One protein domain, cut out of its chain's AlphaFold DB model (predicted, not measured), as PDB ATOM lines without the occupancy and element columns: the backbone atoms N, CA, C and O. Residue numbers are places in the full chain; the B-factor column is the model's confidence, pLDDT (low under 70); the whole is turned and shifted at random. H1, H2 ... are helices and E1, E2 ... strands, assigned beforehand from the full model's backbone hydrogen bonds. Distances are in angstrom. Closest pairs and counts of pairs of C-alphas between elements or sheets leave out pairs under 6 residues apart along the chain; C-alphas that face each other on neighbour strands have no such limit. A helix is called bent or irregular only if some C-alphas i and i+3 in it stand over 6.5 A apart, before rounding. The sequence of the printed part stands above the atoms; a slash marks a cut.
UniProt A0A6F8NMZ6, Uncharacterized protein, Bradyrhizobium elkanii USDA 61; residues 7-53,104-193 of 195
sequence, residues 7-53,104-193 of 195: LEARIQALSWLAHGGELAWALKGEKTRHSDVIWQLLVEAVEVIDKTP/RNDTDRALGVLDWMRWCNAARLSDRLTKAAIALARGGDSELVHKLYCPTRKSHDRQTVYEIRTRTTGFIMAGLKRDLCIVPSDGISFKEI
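What this domain is: This is residues 7 to 53 and 104 to 193 of the 195 residues of an uncharacterized protein of Bradyrhizobium elkanii USDA 61 (UniProt A0A6F8NMZ6). One long helix, H6, runs along one side of the domain, and H5, H4, H2 and H3 pack on it one after another along its length, mostly crossed. H1, kinked near residue 25, packs on H2 with its residues 16 to 24, away from H5, and the small strand hairpin E1 and E2 sits beside the last turns of H6, residues 173 to 180, and near residues 10 to 21 of H1. The printed part has 137 residues, with six named helices followed along the chain by two antiparallel strands, and its class is mostly helix. It is compact, with a radius of gyration of the C-alphas of 14.8 A and spans of 44 by 34 by 30 A.

How they stand to each other: Strands E1, residues 182 to 184, and E2, residues 190 to 192, are a hairpin, antiparallel at 141 degrees; N 183 and O 191, at 2.9 A, are within hydrogen-bond range. H6, residues 157 to 180, comes closest to E1 at the C-alphas of Leu 176 and Ile 182, 5.3 A. H1, residues 7 to 31, comes closest to E2 at those of Leu 14 and Phe 190, 6.8 A. H2, residues 34 to 51, touches H1 about perpendicular at 77 degrees, the closest C-alphas being Gly 20 and Val 37, 4.7 A. H2 touches H6 with residues 35 to 39 alone, at 83 degrees, about perpendicular; Ser 35 and Thr 169 have the closest C-alphas, 5.7 A. H3, residues 104 to 122, touches H2 at a steep tilt of 58 degrees, opposite ways, with Ala 45 and Ala 110 closest, C-alphas 4.0 A apart. H3 touches H6 about perpendicular at 79 degrees, with the C-alphas of Cys 120 and Phe 171 closest, 5.6 A. H4, residues 126 to 137, and H5, residues 142 to 149, are a helical hairpin at a shallow tilt of 19 degrees, with the C-alphas of Arg 128 and Tyr 149 closest, 5.1 A. H1 and H5 are apart. Every O i to N i+4 pair is within hydrogen-bond range in H2, H4 and H5, against 19 of 21 in H1, 19 of 20 in H6 and 7 of 15 in H3, where 13 of 16 O i to N i+3 pairs are.

Where its parts are: H1, 31.4 A long, begins at C-alpha 7 (278.141, 344.969, 251.114) and is irregular, C-alphas 27 and 30 being 9.8 A apart. H2 measures 25.9 A, H3 31.6 A and H4 16.2 A. H6, 34.1 A, ends at C-alpha 180 (270.446, 344.266, 248.454).

The domain as a whole: Leu 7 and Lys 154 have the C-alphas farthest apart, 45.7 A. Residues 54 to 103 are not printed; C-alphas 53 and 104 are 12.5 A apart across this cut. Of the links printed whole, none is long. Mean pLDDT of the printed part is 89.2; residues 52 to 53, 104 to 105 and 155 to 157 are under 70.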
ATOM      1  N   LEU A   7     277.292 345.192 252.280       82.50
ATOM      2  CA  LEU A   7     278.141 344.969 251.114       82.50
ATOM      3  C   LEU A   7     278.547 343.492 250.963       82.50
ATOM      4  O   LEU A   7     278.403 342.932 249.881       82.50
ATOM      5  N   GLU A   8     278.998 342.837 252.035       85.44
ATOM      6  CA  GLU A   8     279.343 341.406 252.011       85.44
ATOM      7  C   GLU A   8     278.130 340.540 251.657       85.44
ATOM      8  O   GLU A   8     278.235 339.655 250.808       85.44
ATOM      9  N   ALA A   9     276.965 340.837 252.243       86.00
ATOM     10  CA  ALA A   9     275.722 340.130 251.935       86.00
ATOM     11  C   ALA A   9     275.331 340.273 250.454       86.00
ATOM     12  O   ALA A   9     274.877 339.315 249.827       86.00
ATOM     13  N   ARG A  10     275.552 341.458 249.866       90.06
ATOM     14  CA  ARG A  10     275.326 341.706 248.437       90.06
ATOM     15  C   ARG A  10     276.288 340.908 247.557       90.06
ATOM     16  O   ARG A  10     275.838 340.269 246.608       90.06
ATOM     17  N   ILE A  11     277.585 340.927 247.866       90.94
ATOM     18  CA  ILE A  11     278.612 340.198 247.103       90.94
ATOM     19  C   ILE A  11     278.321 338.693 247.123       90.94
ATOM     20  O   ILE A  11     278.339 338.043 246.077       90.94
ATOM     21  N   GLN A  12     277.991 338.150 248.296       92.00
ATOM     22  CA  GLN A  12     277.606 336.746 248.439       92.00
ATOM     23  C   GLN A  12     276.360 336.419 247.613       92.00
ATOM     24  O   GLN A  12     276.378 335.466 246.837       92.00
ATOM     25  N   ALA A  13     275.310 337.240 247.703       93.69
ATOM     26  CA  ALA A  13     274.090 337.031 246.931       93.69
ATOM     27  C   ALA A  13     274.339 337.054 245.413       93.69
ATOM     28  O   ALA A  13     273.804 336.204 244.705       93.69
ATOM     29  N   LEU A  14     275.176 337.966 244.903       94.31
ATOM     30  CA  LEU A  14     275.558 337.991 243.484       94.31
ATOM     31  C   LEU A  14     276.321 336.726 243.070       94.31
ATOM     32  O   LEU A  14     276.029 336.161 242.017       94.31
ATOM     33  N   SER A  15     277.244 336.248 243.907       93.31
ATOM     34  CA  SER A  15     277.952 334.984 243.669       93.31
ATOM     35  C   SER A  15     276.990 333.792 243.618       93.31
ATOM     36  O   SER A  15     277.089 332.959 242.717       93.31
ATOM     37  N   TRP A  16     276.011 333.729 244.525       95.38
ATOM     38  CA  TRP A  16     274.997 332.672 244.512       95.38
ATOM     39  C   TRP A  16     274.095 332.761 243.280       95.38
ATOM     40  O   TRP A  16     273.787 331.740 242.676       95.38
ATOM     41  N   LEU A  17     273.702 333.966 242.863       95.62
ATOM     42  CA  LEU A  17     272.898 334.177 241.655       95.62
ATOM     43  C   LEU A  17     273.644 333.773 240.377       95.62
ATOM     44  O   LEU A  17     273.014 333.227 239.473       95.62
ATOM     45  N   ALA A  18     274.963 333.978 240.311       93.62
ATOM     46  CA  ALA A  18     275.786 333.486 239.207       93.62
ATOM     47  C   ALA A  18     275.762 331.949 239.131       93.62
ATOM     48  O   ALA A  18     275.433 331.399 238.080       93.62
ATOM     49  N   HIS A  19     275.980 331.267 240.263       93.31
ATOM     50  CA  HIS A  19     275.868 329.803 240.371       93.31
ATOM     51  C   HIS A  19     274.479 329.294 239.959       93.31
ATOM     52  O   HIS A  19     274.342 328.370 239.160       93.31
ATOM     53  N   GLY A  20     273.417 329.952 240.428       93.06
ATOM     54  CA  GLY A  20     272.052 329.624 240.022       93.06
ATOM     55  C   GLY A  20     271.805 329.797 238.518       93.06
ATOM     56  O   GLY A  20     270.989 329.076 237.940       93.06
ATOM     57  N   GLY A  21     272.499 330.748 237.887       91.81
ATOM     58  CA  GLY A  21     272.508 330.947 236.441       91.81
ATOM     59  C   GLY A  21     273.019 329.716 235.702       91.81
ATOM     60  O   GLY A  21     272.348 329.220 234.795       91.81
ATOM     61  N   GLU A  22     274.158 329.180 236.141       91.62
ATOM     62  CA  GLU A  22     274.751 327.959 235.590       91.62
ATOM     63  C   GLU A  22     273.807 326.758 235.740       91.62
ATOM     64  O   GLU A  22     273.533 326.058 234.761       91.62
ATOM     65  N   LEU A  23     273.223 326.570 236.932       91.31
ATOM     66  CA  LEU A  23     272.257 325.497 237.197       91.31
ATOM     67  C   LEU A  23     271.020 325.587 236.295       91.31
ATOM     68  O   LEU A  23     270.572 324.594 235.717       91.31
ATOM     69  N   ALA A  24     270.441 326.781 236.175       92.06
ATOM     70  CA  ALA A  24     269.228 326.979 235.397       92.06
ATOM     71  C   ALA A  24     269.481 326.799 233.895       92.06
ATOM     72  O   ALA A  24     268.664 326.167 233.217       92.06
ATOM     73  N   TRP A  25     270.624 327.280 233.397       91.06
ATOM     74  CA  TRP A  25     271.039 327.074 232.012       91.06
ATOM     75  C   TRP A  25     271.262 325.596 231.696       91.06
ATOM     76  O   TRP A  25     270.751 325.110 230.689       91.06
ATOM     77  N   ALA A  26     271.942 324.858 232.576       90.12
ATOM     78  CA  ALA A  26     272.152 323.421 232.408       90.12
ATOM     79  C   ALA A  26     270.827 322.641 232.304       90.12
ATOM     80  O   ALA A  26     270.743 321.658 231.571       90.12
ATOM     81  N   LEU A  27     269.775 323.094 232.998       89.75
ATOM     82  CA  LEU A  27     268.464 322.444 232.979       89.75
ATOM     83  C   LEU A  27     267.587 322.839 231.777       89.75
ATOM     84  O   LEU A  27     266.841 322.004 231.263       89.75
ATOM     85  N   LYS A  28     267.589 324.117 231.375       88.62
ATOM     86  CA  LYS A  28     266.606 324.680 230.422       88.62
ATOM     87  C   LYS A  28     267.197 325.236 229.124       88.62
ATOM     88  O   LYS A  28     266.427 325.510 228.197       88.62
ATOM     89  N   GLY A  29     268.511 325.426 229.047       88.94
ATOM     90  CA  GLY A  29     269.199 326.041 227.912       88.94
ATOM     91  C   GLY A  29     268.693 327.455 227.608       88.94
ATOM     92  O   GLY A  29     268.392 328.236 228.511       88.94
ATOM     93  N   GLU A  30     268.522 327.767 226.324       84.88
ATOM     94  CA  GLU A  30     268.181 329.109 225.821       84.88
ATOM     95  C   GLU A  30     266.861 329.696 226.352       84.88
ATOM     96  O   GLU A  30     266.660 330.907 226.314       84.88
ATOM     97  N   LYS A  31     265.948 328.872 226.886       88.19
ATOM     98  CA  LYS A  31     264.640 329.325 227.410       88.19
ATOM     99  C   LYS A  31     264.672 329.754 228.883       88.19
ATOM    100  O   LYS A  31     263.612 329.960 229.481       88.19
ATOM    101  N   THR A  32     265.856 329.837 229.483       91.94
ATOM    102  CA  THR A  32     266.040 330.138 230.908       91.94
ATOM    103  C   THR A  32     265.646 331.577 231.248       91.94
ATOM    104  O   THR A  32     265.970 332.513 230.522       91.94
ATOM    105  N   ARG A  33     264.947 331.765 232.375       94.62
ATOM    106  CA  ARG A  33     264.545 333.082 232.907       94.62
ATOM    107  C   ARG A  33     265.187 333.349 234.271       94.62
ATOM    108  O   ARG A  33     265.498 332.408 234.995       94.62
ATOM    109  N   HIS A  34     265.258 334.608 234.710       95.88
ATOM    110  CA  HIS A  34     265.723 334.962 236.068       95.88
ATOM    111  C   HIS A  34     264.928 334.272 237.187       95.88
ATOM    112  O   HIS A  34     265.487 333.882 238.208       95.88
ATOM    113  N   SER A  35     263.624 334.048 236.990       95.56
ATOM    114  CA  SER A  35     262.806 333.272 237.933       95.56
ATOM    115  C   SER A  35     263.255 331.812 238.047       95.56
ATOM    116  O   SER A  35     263.051 331.182 239.081       95.56
ATOM    117  N   ASP A  36     263.839 331.252 236.984       95.56
ATOM    118  CA  ASP A  36     264.377 329.893 237.000       95.56
ATOM    119  C   ASP A  36     265.668 329.813 237.801       95.56
ATOM    120  O   ASP A  36     265.816 328.862 238.555       95.56
ATOM    121  N   VAL A  37     266.526 330.830 237.710       96.50
ATOM    122  CA  VAL A  37     267.751 330.958 238.515       96.50
ATOM    123  C   VAL A  37     267.434 330.881 240.007       96.50
ATOM    124  O   VAL A  37     267.952 330.022 240.717       96.50
ATOM    125  N   ILE A  38     266.508 331.723 240.469       97.00
ATOM    126  CA  ILE A  38     266.093 331.751 241.879       97.00
ATOM    127  C   ILE A  38     265.467 330.417 242.286       97.00
ATOM    128  O   ILE A  38     265.744 329.901 243.366       97.00
ATOM    129  N   TRP A  39     264.624 329.845 241.424       97.25
ATOM    130  CA  TRP A  39     263.977 328.578 241.735       97.25
ATOM    131  C   TRP A  39     264.976 327.419 241.829       97.25
ATOM    132  O   TRP A  39     264.855 326.605 242.738       97.25
ATOM    133  N   GLN A  40     265.969 327.347 240.936       95.75
ATOM    134  CA  GLN A  40     267.008 326.315 241.007       95.75
ATOM    135  C   GLN A  40     267.863 326.452 242.263       95.75
ATOM    136  O   GLN A  40     268.147 325.443 242.899       95.75
ATOM    137  N   LEU A  41     268.198 327.678 242.676       96.19
ATOM    138  CA  LEU A  41     268.899 327.900 243.941       96.19
ATOM    139  C   LEU A  41     268.089 327.413 245.141       96.19
ATOM    140  O   LEU A  41     268.651 326.792 246.035       96.19
ATOM    141  N   LEU A  42     266.774 327.649 245.166       96.69
ATOM    142  CA  LEU A  42     265.912 327.132 246.235       96.69
ATOM    143  C   LEU A  42     265.873 325.598 246.252       96.69
ATOM    144  O   LEU A  42     265.921 325.007 247.328       96.69
ATOM    145  N   VAL A  43     265.794 324.958 245.081       95.38
ATOM    146  CA  VAL A  43     265.827 323.490 244.958       95.38
ATOM    147  C   VAL A  43     267.153 322.940 245.479       95.38
ATOM    148  O   VAL A  43     267.147 322.068 246.347       95.38
ATOM    149  N   GLU A  44     268.276 323.492 245.017       93.75
ATOM    150  CA  GLU A  44     269.609 323.091 245.470       93.75
ATOM    151  C   GLU A  44     269.773 323.320 246.978       93.75
ATOM    152  O   GLU A  44     270.254 322.440 247.683       93.75
ATOM    153  N   ALA A  45     269.334 324.465 247.504       92.62
ATOM    154  CA  ALA A  45     269.444 324.776 248.923       92.62
ATOM    155  C   ALA A  45     268.666 323.778 249.793       92.62
ATOM    156  O   ALA A  45     269.196 323.295 250.795       92.62
ATOM    157  N   VAL A  46     267.437 323.421 249.401       91.12
ATOM    158  CA  VAL A  46     266.654 322.384 250.093       91.12
ATOM    159  C   VAL A  46     267.358 321.032 250.015       91.12
ATOM    160  O   VAL A  46     267.445 320.340 251.025       91.12
ATOM    161  N   GLU A  47     267.908 320.670 248.857       88.50
ATOM    162  CA  GLU A  47     268.635 319.412 248.677       88.50
ATOM    163  C   GLU A  47     269.915 319.348 249.521       88.50
ATOM    164  O   GLU A  47     270.186 318.327 250.157       88.50
ATOM    165  N   VAL A  48     270.687 320.437 249.563       85.88
ATOM    166  CA  VAL A  48     271.892 320.557 250.386       85.88
ATOM    167  C   VAL A  48     271.525 320.443 251.855       85.88
ATOM    168  O   VAL A  48     272.105 319.602 252.528       85.88
ATOM    169  N   ILE A  49     270.543 321.203 252.352       83.75
ATOM    170  CA  ILE A  49     270.103 321.097 253.752       83.75
ATOM    171  C   ILE A  49     269.580 319.698 254.067       83.75
ATOM    172  O   ILE A  49     269.890 319.167 255.131       83.75
ATOM    173  N   ASP A  50     268.844 319.066 253.149       78.00
ATOM    174  CA  ASP A  50     268.332 317.723 253.386       78.00
ATOM    175  C   ASP A  50     269.453 316.666 253.463       78.00
ATOM    176  O   ASP A  50     269.315 315.685 254.202       78.00
ATOM    177  N   LYS A  51     270.565 316.884 252.744       74.31
ATOM    178  CA  LYS A  51     271.786 316.057 252.766       74.31
ATOM    179  C   LYS A  51     272.772 316.449 253.868       74.31
ATOM    180  O   LYS A  51     273.624 315.629 254.234       74.31
ATOM    181  N   THR A  52     272.696 317.676 254.380       68.62
ATOM    182  CA  THR A  52     273.536 318.141 255.479       68.62
ATOM    183  C   THR A  52     273.216 317.276 256.691       68.62
ATOM    184  O   THR A  52     272.048 317.133 257.057       68.62
ATOM    185  N   PRO A  53     274.223 316.638 257.306       55.94
ATOM    186  CA  PRO A  53     273.967 315.740 258.411       55.94
ATOM    187  C   PRO A  53     273.474 316.536 259.624       55.94
ATOM    188  O   PRO A  53     274.271 317.083 260.382       55.94
ATOM    189  N   ARG A 104     282.179 323.022 252.372       52.19
ATOM    190  CA  ARG A 104     281.967 324.001 253.460       52.19
ATOM    191  C   ARG A 104     281.151 325.233 253.023       52.19
ATOM    192  O   ARG A 104     280.344 325.715 253.803       52.19
ATOM    193  N   ASN A 105     281.291 325.663 251.768       67.06
ATOM    194  CA  ASN A 105     280.576 326.818 251.216       67.06
ATOM    195  C   ASN A 105     279.143 326.502 250.738       67.06
ATOM    196  O   ASN A 105     278.348 327.423 250.561       67.06
ATOM    197  N   ASP A 106     278.790 325.229 250.531       74.62
ATOM    198  CA  ASP A 106     277.457 324.845 250.048       74.62
ATOM    199  C   ASP A 106     276.402 325.000 251.142       74.62
ATOM    200  O   ASP A 106     275.278 325.406 250.865       74.62
ATOM    201  N   THR A 107     276.772 324.721 252.397       81.50
ATOM    202  CA  THR A 107     275.855 324.888 253.537       81.50
ATOM    203  C   THR A 107     275.563 326.365 253.789       81.50
ATOM    204  O   THR A 107     274.404 326.728 253.967       81.50
ATOM    205  N   ASP A 108     276.582 327.225 253.725       85.25
ATOM    206  CA  ASP A 108     276.415 328.673 253.886       85.25
ATOM    207  C   ASP A 108     275.565 329.268 252.754       85.25
ATOM    208  O   ASP A 108     274.634 330.031 253.020       85.25
ATOM    209  N   ARG A 109     275.809 328.856 251.497       89.75
ATOM    210  CA  ARG A 109     274.958 329.223 250.351       89.75
ATOM    211  C   ARG A 109     273.519 328.760 250.566       89.75
ATOM    212  O   ARG A 109     272.599 329.550 250.383       89.75
ATOM    213  N   ALA A 110     273.313 327.508 250.971       89.69
ATOM    214  CA  ALA A 110     271.981 326.953 251.173       89.69
ATOM    215  C   ALA A 110     271.205 327.690 252.275       89.69
ATOM    216  O   ALA A 110     270.051 328.062 252.069       89.69
ATOM    217  N   LEU A 111     271.840 327.964 253.417       89.81
ATOM    218  CA  LEU A 111     271.235 328.747 254.498       89.81
ATOM    219  C   LEU A 111     270.926 330.181 254.052       89.81
ATOM    220  O   LEU A 111     269.834 330.678 254.317       89.81
ATOM    221  N   GLY A 112     271.848 330.823 253.332       91.31
ATOM    222  CA  GLY A 112     271.655 332.175 252.812       91.31
ATOM    223  C   GLY A 112     270.533 332.279 251.777       91.31
ATOM    224  O   GLY A 112     269.732 333.210 251.823       91.31
ATOM    225  N   VAL A 113     270.416 331.299 250.879       94.75
ATOM    226  CA  VAL A 113     269.316 331.216 249.907       94.75
ATOM    227  C   VAL A 113     267.983 330.938 250.603       94.75
ATOM    228  O   VAL A 113     266.969 331.531 250.240       94.75
ATOM    229  N   LEU A 114     267.953 330.075 251.625       93.81
ATOM    230  CA  LEU A 114     266.733 329.824 252.399       93.81
ATOM    231  C   LEU A 114     266.300 331.044 253.221       93.81
ATOM    232  O   LEU A 114     265.096 331.255 253.374       93.81
ATOM    233  N   ASP A 115     267.231 331.884 253.681       94.19
ATOM    234  CA  ASP A 115     266.900 333.151 254.348       94.19
ATOM    235  C   ASP A 115     266.078 334.084 253.443       94.19
ATOM    236  O   ASP A 115     265.214 334.816 253.927       94.19
ATOM    237  N   TRP A 116     266.220 333.997 252.114       95.94
ATOM    238  CA  TRP A 116     265.400 334.777 251.175       95.94
ATOM    239  C   TRP A 116     263.899 334.492 251.298       95.94
ATOM    240  O   TRP A 116     263.076 335.349 250.959       95.94
ATOM    241  N   MET A 117     263.510 333.335 251.849       95.31
ATOM    242  CA  MET A 117     262.108 333.019 252.133       95.31
ATOM    243  C   MET A 117     261.465 334.020 253.101       95.31
ATOM    244  O   MET A 117     260.246 334.197 253.054       95.31
ATOM    245  N   ARG A 118     262.250 334.755 253.904       94.81
ATOM    246  CA  ARG A 118     261.740 335.843 254.756       94.81
ATOM    247  C   ARG A 118     260.986 336.913 253.966       94.81
ATOM    248  O   ARG A 118     260.046 337.508 254.487       94.81
ATOM    249  N   TRP A 119     261.327 337.136 252.695       95.94
ATOM    250  CA  TRP A 119     260.628 338.102 251.842       95.94
ATOM    251  C   TRP A 119     259.225 337.646 251.433       95.94
ATOM    252  O   TRP A 119     258.363 338.484 251.161       95.94
ATOM    253  N   CYS A 120     258.934 336.342 251.492       94.88
ATOM    254  CA  CYS A 120     257.581 335.822 251.295       94.88
ATOM    255  C   CYS A 120     256.617 336.226 252.427       94.88
ATOM    256  O   CYS A 120     255.403 336.096 252.258       94.88
ATOM    257  N   ASN A 121     257.112 336.785 253.542       91.94
ATOM    258  CA  ASN A 121     256.273 337.350 254.606       91.94
ATOM    259  C   ASN A 121     255.394 338.518 254.135       91.94
ATOM    260  O   ASN A 121     254.378 338.798 254.762       91.94
ATOM    261  N   ALA A 122     255.726 339.154 253.007       87.94
ATOM    262  CA  ALA A 122     254.875 340.164 252.378       87.94
ATOM    263  C   ALA A 122     253.617 339.575 251.699       87.94
ATOM    264  O   ALA A 122     252.724 340.317 251.286       87.94
ATOM    265  N   ALA A 123     253.520 338.251 251.552       90.31
ATOM    266  CA  ALA A 123     252.347 337.604 250.985       90.31
ATOM    267  C   ALA A 123     251.178 337.569 251.979       90.31
ATOM    268  O   ALA A 123     251.353 337.278 253.157       90.31
ATOM    269  N   ARG A 124     249.945 337.707 251.468       87.81
ATOM    270  CA  ARG A 124     248.708 337.554 252.263       87.81
ATOM    271  C   ARG A 124     248.633 336.231 253.048       87.81
ATOM    272  O   ARG A 124     248.009 336.187 254.098       87.81
ATOM    273  N   LEU A 125     249.212 335.155 252.512       89.19
ATOM    274  CA  LEU A 125     249.245 333.815 253.114       89.19
ATOM    275  C   LEU A 125     250.699 333.325 253.214       89.19
ATOM    276  O   LEU A 125     251.052 332.315 252.608       89.19
ATOM    277  N   SER A 126     251.549 334.075 253.915       90.50
ATOM    278  CA  SER A 126     253.000 333.851 253.980       90.50
ATOM    279  C   SER A 126     253.393 332.448 254.450       90.50
ATOM    280  O   SER A 126     254.084 331.748 253.720       90.50
ATOM    281  N   ASP A 127     252.895 331.996 255.603       92.00
ATOM    282  CA  ASP A 127     253.220 330.672 256.161       92.00
ATOM    283  C   ASP A 127     252.877 329.533 255.185       92.00
ATOM    284  O   ASP A 127     253.687 328.641 254.927       92.00
ATOM    285  N   ARG A 128     251.697 329.610 254.558       92.81
ATOM    286  CA  ARG A 128     251.258 328.622 253.564       92.81
ATOM    287  C   ARG A 128     252.097 328.675 252.295       92.81
ATOM    288  O   ARG A 128     252.445 327.625 251.766       92.81
ATOM    289  N   LEU A 129     252.418 329.875 251.804       94.44
ATOM    290  CA  LEU A 129     253.262 330.050 250.623       94.44
ATOM    291  C   LEU A 129     254.655 329.469 250.865       94.44
ATOM    292  O   LEU A 129     255.146 328.718 250.030       94.44
ATOM    293  N   THR A 130     255.259 329.766 252.015       94.06
ATOM    294  CA  THR A 130     256.591 329.279 252.383       94.06
ATOM    295  C   THR A 130     256.609 327.760 252.514       94.06
ATOM    296  O   THR A 130     257.435 327.107 251.878       94.06
ATOM    297  N   LYS A 131     255.660 327.170 253.257       92.94
ATOM    298  CA  LYS A 131     255.547 325.708 253.399       92.94
ATOM    299  C   LYS A 131     255.335 325.014 252.057       92.94
ATOM    300  O   LYS A 131     256.010 324.031 251.762       92.94
ATOM    301  N   ALA A 132     254.430 325.540 251.232       93.25
ATOM    302  CA  ALA A 132     254.139 324.970 249.924       93.25
ATOM    303  C   ALA A 132     255.324 325.115 248.953       93.25
ATOM    304  O   ALA A 132     255.611 324.183 248.209       93.25
ATOM    305  N   ALA A 133     256.049 326.236 248.990       95.19
ATOM    306  CA  ALA A 133     257.243 326.445 248.174       95.19
ATOM    307  C   ALA A 133     258.378 325.482 248.551       95.19
ATOM    308  O   ALA A 133     258.977 324.893 247.658       95.19
ATOM    309  N   ILE A 134     258.630 325.271 249.849       94.00
ATOM    310  CA  ILE A 134     259.639 324.308 250.322       94.00
ATOM    311  C   ILE A 134     259.240 322.877 249.942       94.00
ATOM    312  O   ILE A 134     260.066 322.125 249.428       94.00
ATOM    313  N   ALA A 135     257.975 322.499 250.151       90.50
ATOM    314  CA  ALA A 135     257.477 321.179 249.764       90.50
ATOM    315  C   ALA A 135     257.616 320.938 248.252       90.50
ATOM    316  O   ALA A 135     258.068 319.873 247.835       90.50
ATOM    317  N   LEU A 136     257.295 321.947 247.440       93.25
ATOM    318  CA  LEU A 136     257.448 321.885 245.990       93.25
ATOM    319  C   LEU A 136     258.925 321.807 245.570       93.25
ATOM    320  O   LEU A 136     259.258 321.028 244.683       93.25
ATOM    321  N   ALA A 137     259.819 322.568 246.211       92.81
ATOM    322  CA  ALA A 137     261.260 322.527 245.944       92.81
ATOM    323  C   ALA A 137     261.885 321.162 246.286       92.81
ATOM    324  O   ALA A 137     262.785 320.710 245.585       92.81
ATOM    325  N   ARG A 138     261.351 320.462 247.296       88.81
ATOM    326  CA  ARG A 138     261.721 319.075 247.632       88.81
ATOM    327  C   ARG A 138     261.235 318.042 246.597       88.81
ATOM    328  O   ARG A 138     261.611 316.875 246.672       88.81
ATOM    329  N   GLY A 139     260.400 318.446 245.637       86.44
ATOM    330  CA  GLY A 139     259.776 317.546 244.665       86.44
ATOM    331  C   GLY A 139     258.504 316.872 245.182       86.44
ATOM    332  O   GLY A 139     258.155 315.794 244.709       86.44
ATOM    333  N   GLY A 140     257.830 317.478 246.166       83.06
ATOM    334  CA  GLY A 140     256.519 317.022 246.621       83.06
ATOM    335  C   GLY A 140     255.498 317.030 245.485       83.06
ATOM    336  O   GLY A 140     255.549 317.883 244.594       83.06
ATOM    337  N   ASP A 141     254.567 316.076 245.526       84.62
ATOM    338  CA  ASP A 141     253.495 316.022 244.545       84.62
ATOM    339  C   ASP A 141     252.582 317.254 244.637       84.62
ATOM    340  O   ASP A 141     252.512 317.995 245.626       84.62
ATOM    341  N   SER A 142     251.901 317.506 243.536       82.94
ATOM    342  CA  SER A 142     251.085 318.688 243.332       82.94
ATOM    343  C   SER A 142     249.794 318.663 244.170       82.94
ATOM    344  O   SER A 142     249.324 319.725 244.590       82.94
ATOM    345  N   GLU A 143     249.315 317.480 244.572       84.12
ATOM    346  CA  GLU A 143     248.194 317.318 245.503       84.12
ATOM    347  C   GLU A 143     248.560 317.762 246.932       84.12
ATOM    348  O   GLU A 143     247.822 318.528 247.563       84.12
ATOM    349  N   LEU A 144     249.711 317.326 247.447       84.69
ATOM    350  CA  LEU A 144     250.261 317.718 248.743       84.69
ATOM    351  C   LEU A 144     250.522 319.223 248.774       84.69
ATOM    352  O   LEU A 144     250.099 319.915 249.704       84.69
ATOM    353  N   VAL A 145     251.177 319.746 247.737       87.94
ATOM    354  CA  VAL A 145     251.465 321.178 247.603       87.94
ATOM    355  C   VAL A 145     250.167 321.993 247.568       87.94
ATOM    356  O   VAL A 145     250.067 323.031 248.230       87.94
ATOM    357  N   HIS A 146     249.134 321.504 246.875       87.12
ATOM    358  CA  HIS A 146     247.809 322.122 246.870       87.12
ATOM    359  C   HIS A 146     247.162 322.129 248.257       87.12
ATOM    360  O   HIS A 146     246.674 323.176 248.690       87.12
ATOM    361  N   LYS A 147     247.196 321.006 248.985       86.75
ATOM    362  CA  LYS A 147     246.664 320.909 250.358       86.75
ATOM    363  C   LYS A 147     247.349 321.887 251.313       86.75
ATOM    364  O   LYS A 147     246.679 322.478 252.157       86.75
ATOM    365  N   LEU A 148     248.655 322.103 251.162       87.62
ATOM    366  CA  LEU A 148     249.395 323.081 251.967       87.62
ATOM    367  C   LEU A 148     248.990 324.524 251.636       87.62
ATOM    368  O   LEU A 148     248.812 325.349 252.535       87.62
ATOM    369  N   TYR A 149     248.836 324.837 250.349       88.25
ATOM    370  CA  TYR A 149     248.631 326.211 249.902       88.25
ATOM    371  C   TYR A 149     247.166 326.665 249.955       88.25
ATOM    372  O   TYR A 149     246.841 327.708 250.533       88.25
ATOM    373  N   CYS A 150     246.270 325.884 249.355       85.81
ATOM    374  CA  CYS A 150     244.864 326.216 249.125       85.81
ATOM    375  C   CYS A 150     243.938 325.010 249.402       85.81
ATOM    376  O   CYS A 150     243.209 324.583 248.504       85.81
ATOM    377  N   PRO A 151     243.878 324.504 250.650       79.88
ATOM    378  CA  PRO A 151     243.148 323.274 250.990       79.88
ATOM    379  C   PRO A 151     241.643 323.328 250.699       79.88
ATOM    380  O   PRO A 151     241.007 322.295 250.530       79.88
ATOM    381  N   THR A 152     241.056 324.525 250.647       82.12
ATOM    382  CA  THR A 152     239.613 324.728 250.464       82.12
ATOM    383  C   THR A 152     239.174 324.823 249.001       82.12
ATOM    384  O   THR A 152     237.978 324.908 248.729       82.12
ATOM    385  N   ARG A 153     240.108 324.845 248.041       75.94
ATOM    386  CA  ARG A 153     239.802 324.935 246.603       75.94
ATOM    387  C   ARG A 153     239.834 323.548 245.961       75.94
ATOM    388  O   ARG A 153     240.606 322.693 246.386       75.94
ATOM    389  N   LYS A 154     239.048 323.338 244.895       71.12
ATOM    390  CA  LYS A 154     239.194 322.146 244.039       71.12
ATOM    391  C   LYS A 154     240.614 322.102 243.461       71.12
ATOM    392  O   LYS A 154     241.166 323.150 243.120       71.12
ATOM    393  N   SER A 155     241.202 320.909 243.392       63.78
ATOM    394  CA  SER A 155     242.591 320.688 242.976       63.78
ATOM    395  C   SER A 155     242.793 321.050 241.501       63.78
ATOM    396  O   SER A 155     242.591 320.231 240.606       63.78
ATOM    397  N   HIS A 156     243.196 322.292 241.235       62.00
ATOM    398  CA  HIS A 156     243.737 322.696 239.938       62.00
ATOM    399  C   HIS A 156     245.257 322.597 239.992       62.00
ATOM    400  O   HIS A 156     245.980 323.567 240.209       62.00
ATOM    401  N   ASP A 157     245.712 321.370 239.797       69.38
ATOM    402  CA  ASP A 157     247.044 320.886 240.130       69.38
ATOM    403  C   ASP A 157     248.192 321.708 239.508       69.38
ATOM    404  O   ASP A 157     249.111 322.164 240.186       69.38
ATOM    405  N   ARG A 158     248.088 322.021 238.208       75.94
ATOM    406  CA  ARG A 158     249.121 322.773 237.472       75.94
ATOM    407  C   ARG A 158     249.120 324.271 237.769       75.94
ATOM    408  O   ARG A 158     250.179 324.896 237.783       75.94
ATOM    409  N   GLN A 159     247.941 324.847 237.994       84.81
ATOM    410  CA  GLN A 159     247.810 326.286 238.220       84.81
ATOM    411  C   GLN A 159     248.359 326.670 239.594       84.81
ATOM    412  O   GLN A 159     249.055 327.676 239.712       84.81
ATOM    413  N   THR A 160     248.102 325.847 240.614       86.12
ATOM    414  CA  THR A 160     248.593 326.078 241.977       86.12
ATOM    415  C   THR A 160     250.121 326.040 242.037       86.12
ATOM    416  O   THR A 160     250.738 326.942 242.600       86.12
ATOM    417  N   VAL A 161     250.746 325.046 241.397       88.62
ATOM    418  CA  VAL A 161     252.214 324.938 241.306       88.62
ATOM    419  C   VAL A 161     252.819 326.165 240.620       88.62
ATOM    420  O   VAL A 161     253.789 326.748 241.112       88.62
ATOM    421  N   TYR A 162     252.226 326.589 239.499       90.00
ATOM    422  CA  TYR A 162     252.659 327.790 238.789       90.00
ATOM    423  C   TYR A 162     252.514 329.056 239.644       90.00
ATOM    424  O   TYR A 162     253.428 329.885 239.666       90.00
ATOM    425  N   GLU A 163     251.401 329.200 240.368       90.94
ATOM    426  CA  GLU A 163     251.153 330.345 241.248       90.94
ATOM    427  C   GLU A 163     252.189 330.415 242.374       90.94
ATOM    428  O   GLU A 163     252.778 331.473 242.589       90.94
ATOM    429  N   ILE A 164     252.463 329.296 243.053       93.56
ATOM    430  CA  ILE A 164     253.452 329.232 244.138       93.56
ATOM    431  C   ILE A 164     254.823 329.661 243.621       93.56
ATOM    432  O   ILE A 164     255.414 330.598 244.156       93.56
ATOM    433  N   ARG A 165     255.300 329.048 242.531       94.62
ATOM    434  CA  ARG A 165     256.611 329.371 241.952       94.62
ATOM    435  C   ARG A 165     256.705 330.838 241.536       94.62
ATOM    436  O   ARG A 165     257.684 331.508 241.864       94.62
ATOM    437  N   THR A 166     255.687 331.349 240.847       95.06
ATOM    438  CA  THR A 166     255.651 332.740 240.369       95.06
ATOM    439  C   THR A 166     255.641 333.732 241.530       95.06
ATOM    440  O   THR A 166     256.392 334.704 241.520       95.06
ATOM    441  N   ARG A 167     254.835 333.482 242.566       95.69
ATOM    442  CA  ARG A 167     254.739 334.379 243.724       95.69
ATOM    443  C   ARG A 167     256.006 334.353 244.567       95.69
ATOM    444  O   ARG A 167     256.514 335.417 244.898       95.69
ATOM    445  N   THR A 168     256.528 333.168 244.882       97.00
ATOM    446  CA  THR A 168     257.756 333.020 245.676       97.00
ATOM    447  C   THR A 168     258.933 333.712 244.997       97.00
ATOM    448  O   THR A 168     259.583 334.558 245.609       97.00
ATOM    449  N   THR A 169     259.170 333.431 243.711       97.19
ATOM    450  CA  THR A 169     260.261 334.078 242.962       97.19
ATOM    451  C   THR A 169     260.053 335.588 242.836       97.19
ATOM    452  O   THR A 169     261.007 336.341 243.011       97.19
ATOM    453  N   GLY A 170     258.814 336.051 242.637       97.06
ATOM    454  CA  GLY A 170     258.483 337.476 242.601       97.06
ATOM    455  C   GLY A 170     258.793 338.218 243.907       97.06
ATOM    456  O   GLY A 170     259.411 339.282 243.869       97.06
ATOM    457  N   PHE A 171     258.426 337.656 245.065       97.75
ATOM    458  CA  PHE A 171     258.755 338.256 246.366       97.75
ATOM    459  C   PHE A 171     260.260 338.296 246.619       97.75
ATOM    460  O   PHE A 171     260.767 339.309 247.100       97.75
ATOM    461  N   ILE A 172     260.978 337.232 246.253       97.44
ATOM    462  CA  ILE A 172     262.433 337.181 246.406       97.44
ATOM    463  C   ILE A 172     263.110 338.221 245.512       97.44
ATOM    464  O   ILE A 172     263.947 338.977 245.992       97.44
ATOM    465  N   MET A 173     262.710 338.339 244.244       96.56
ATOM    466  CA  MET A 173     263.237 339.370 243.342       96.56
ATOM    467  C   MET A 173     262.990 340.787 243.866       96.56
ATOM    468  O   MET A 173     263.873 341.642 243.789       96.56
ATOM    469  N   ALA A 174     261.801 341.046 244.416       96.62
ATOM    470  CA  ALA A 174     261.489 342.336 245.022       96.62
ATOM    471  C   ALA A 174     262.376 342.621 246.248       96.62
ATOM    472  O   ALA A 174     262.854 343.745 246.406       96.62
ATOM    473  N   GLY A 175     262.631 341.607 247.078       95.19
ATOM    474  CA  GLY A 175     263.534 341.692 248.225       95.19
ATOM    475  C   GLY A 175     264.994 341.924 247.832       95.19
ATOM    476  O   GLY A 175     265.619 342.837 248.363       95.19
ATOM    477  N   LEU A 176     265.509 341.194 246.836       95.12
ATOM    478  CA  LEU A 176     266.853 341.391 246.274       95.12
ATOM    479  C   LEU A 176     267.060 342.834 245.796       95.12
ATOM    480  O   LEU A 176     268.085 343.448 246.094       95.12
ATOM    481  N   LYS A 177     266.062 343.403 245.113       95.31
ATOM    482  CA  LYS A 177     266.107 344.796 244.662       95.31
ATOM    483  C   LYS A 177     266.082 345.783 245.828       95.31
ATOM    484  O   LYS A 177     266.871 346.721 245.834       95.31
ATOM    485  N   ARG A 178     265.159 345.607 246.775       94.00
ATOM    486  CA  ARG A 178     264.918 346.572 247.858       94.00
ATOM    487  C   ARG A 178     266.011 346.547 248.926       94.00
ATOM    488  O   ARG A 178     266.434 347.607 249.368       94.00
ATOM    489  N   ASP A 179     266.441 345.357 249.331       93.00
ATOM    490  CA  ASP A 179     267.295 345.175 250.507       93.00
ATOM    491  C   ASP A 179     268.775 345.030 250.117       93.00
ATOM    492  O   ASP A 179     269.646 345.422 250.889       93.00
ATOM    493  N   LEU A 180     269.071 344.492 248.924       92.19
ATOM    494  CA  LEU A 180     270.446 344.266 248.454       92.19
ATOM    495  C   LEU A 180     270.834 345.108 247.232       92.19
ATOM    496  O   LEU A 180     271.990 345.047 246.821       92.19
ATOM    497  N   CYS A 181     269.926 345.912 246.669       93.88
ATOM    498  CA  CYS A 181     270.151 346.684 245.437       93.88
ATOM    499  C   CYS A 181     270.578 345.818 244.238       93.88
ATOM    500  O   CYS A 181     271.348 346.269 243.392       93.88
ATOM    501  N   ILE A 182     270.093 344.576 244.159       95.38
ATOM    502  CA  ILE A 182     270.395 343.641 243.066       95.38
ATOM    503  C   ILE A 182     269.207 343.569 242.107       95.38
ATOM    504  O   ILE A 182     268.062 343.392 242.527       95.38
ATOM    505  N   VAL A 183     269.472 343.669 240.806       95.00
ATOM    506  CA  VAL A 183     268.453 343.609 239.749       95.00
ATOM    507  C   VAL A 183     268.839 342.637 238.634       95.00
ATOM    508  O   VAL A 183     270.026 342.375 238.426       95.00
ATOM    509  N   PRO A 184     267.850 342.111 237.886       94.56
ATOM    510  CA  PRO A 184     268.106 341.424 236.626       94.56
ATOM    511  C   PRO A 184     268.952 342.283 235.678       94.56
ATOM    512  O   PRO A 184     268.701 343.480 235.515       94.56
ATOM    513  N   SER A 185     269.949 341.660 235.062       92.12
ATOM    514  CA  SER A 185     270.751 342.219 233.973       92.12
ATOM    515  C   SER A 185     270.462 341.456 232.675       92.12
ATOM    516  O   SER A 185     269.565 340.607 232.632       92.12
ATOM    517  N   ASP A 186     271.218 341.755 231.623       85.75
ATOM    518  CA  ASP A 186     271.113 341.084 230.333       85.75
ATOM    519  C   ASP A 186     271.343 339.569 230.460       85.75
ATOM    520  O   ASP A 186     272.132 339.076 231.279       85.75
ATOM    521  N   GLY A 187     270.615 338.810 229.641       86.25
ATOM    522  CA  GLY A 187     270.595 337.351 229.713       86.25
ATOM    523  C   GLY A 187     269.970 336.847 231.017       86.25
ATOM    524  O   GLY A 187     268.903 337.299 231.414       86.25
ATOM    525  N   ILE A 188     270.629 335.889 231.674       88.31
ATOM    526  CA  ILE A 188     270.197 335.285 232.952       88.31
ATOM    527  C   ILE A 188     270.985 335.818 234.159       88.31
ATOM    528  O   ILE A 188     270.879 335.284 235.262       88.31
ATOM    529  N   SER A 189     271.798 336.854 233.938       91.38
ATOM    530  CA  SER A 189     272.685 337.426 234.947       91.38
ATOM    531  C   SER A 189     271.971 338.451 235.835       91.38
ATOM    532  O   SER A 189     270.902 338.973 235.502       91.38
ATOM    533  N   PHE A 190     272.583 338.750 236.981       94.88
ATOM    534  CA  PHE A 190     272.142 339.776 237.921       94.88
ATOM    535  C   PHE A 190     273.273 340.775 238.146       94.88
ATOM    536  O   PHE A 190     274.445 340.404 238.112       94.88
ATOM    537  N   LYS A 191     272.920 342.039 238.377       93.75
ATOM    538  CA  LYS A 191     273.874 343.122 238.633       93.75
ATOM    539  C   LYS A 191     273.448 343.959 239.824       93.75
ATOM    540  O   LYS A 191     272.272 343.976 240.196       93.75
ATOM    541  N   GLU A 192     274.400 344.678 240.396       92.12
ATOM    542  CA  GLU A 192     274.090 345.728 241.355       92.12
ATOM    543  C   GLU A 192     273.578 346.995 240.657       92.12
ATOM    544  O   GLU A 192     273.894 347.272 239.499       92.12
ATOM    545  N   ILE A 193     272.770 347.763 241.382       88.81
ATOM    546  CA  ILE A 193     272.436 349.134 241.011       88.81
ATOM    547  C   ILE A 193     273.575 350.022 241.519       88.81
ATOM    548  O   ILE A 193     273.664 350.291 242.717       88.81
TER     549      ILE A 193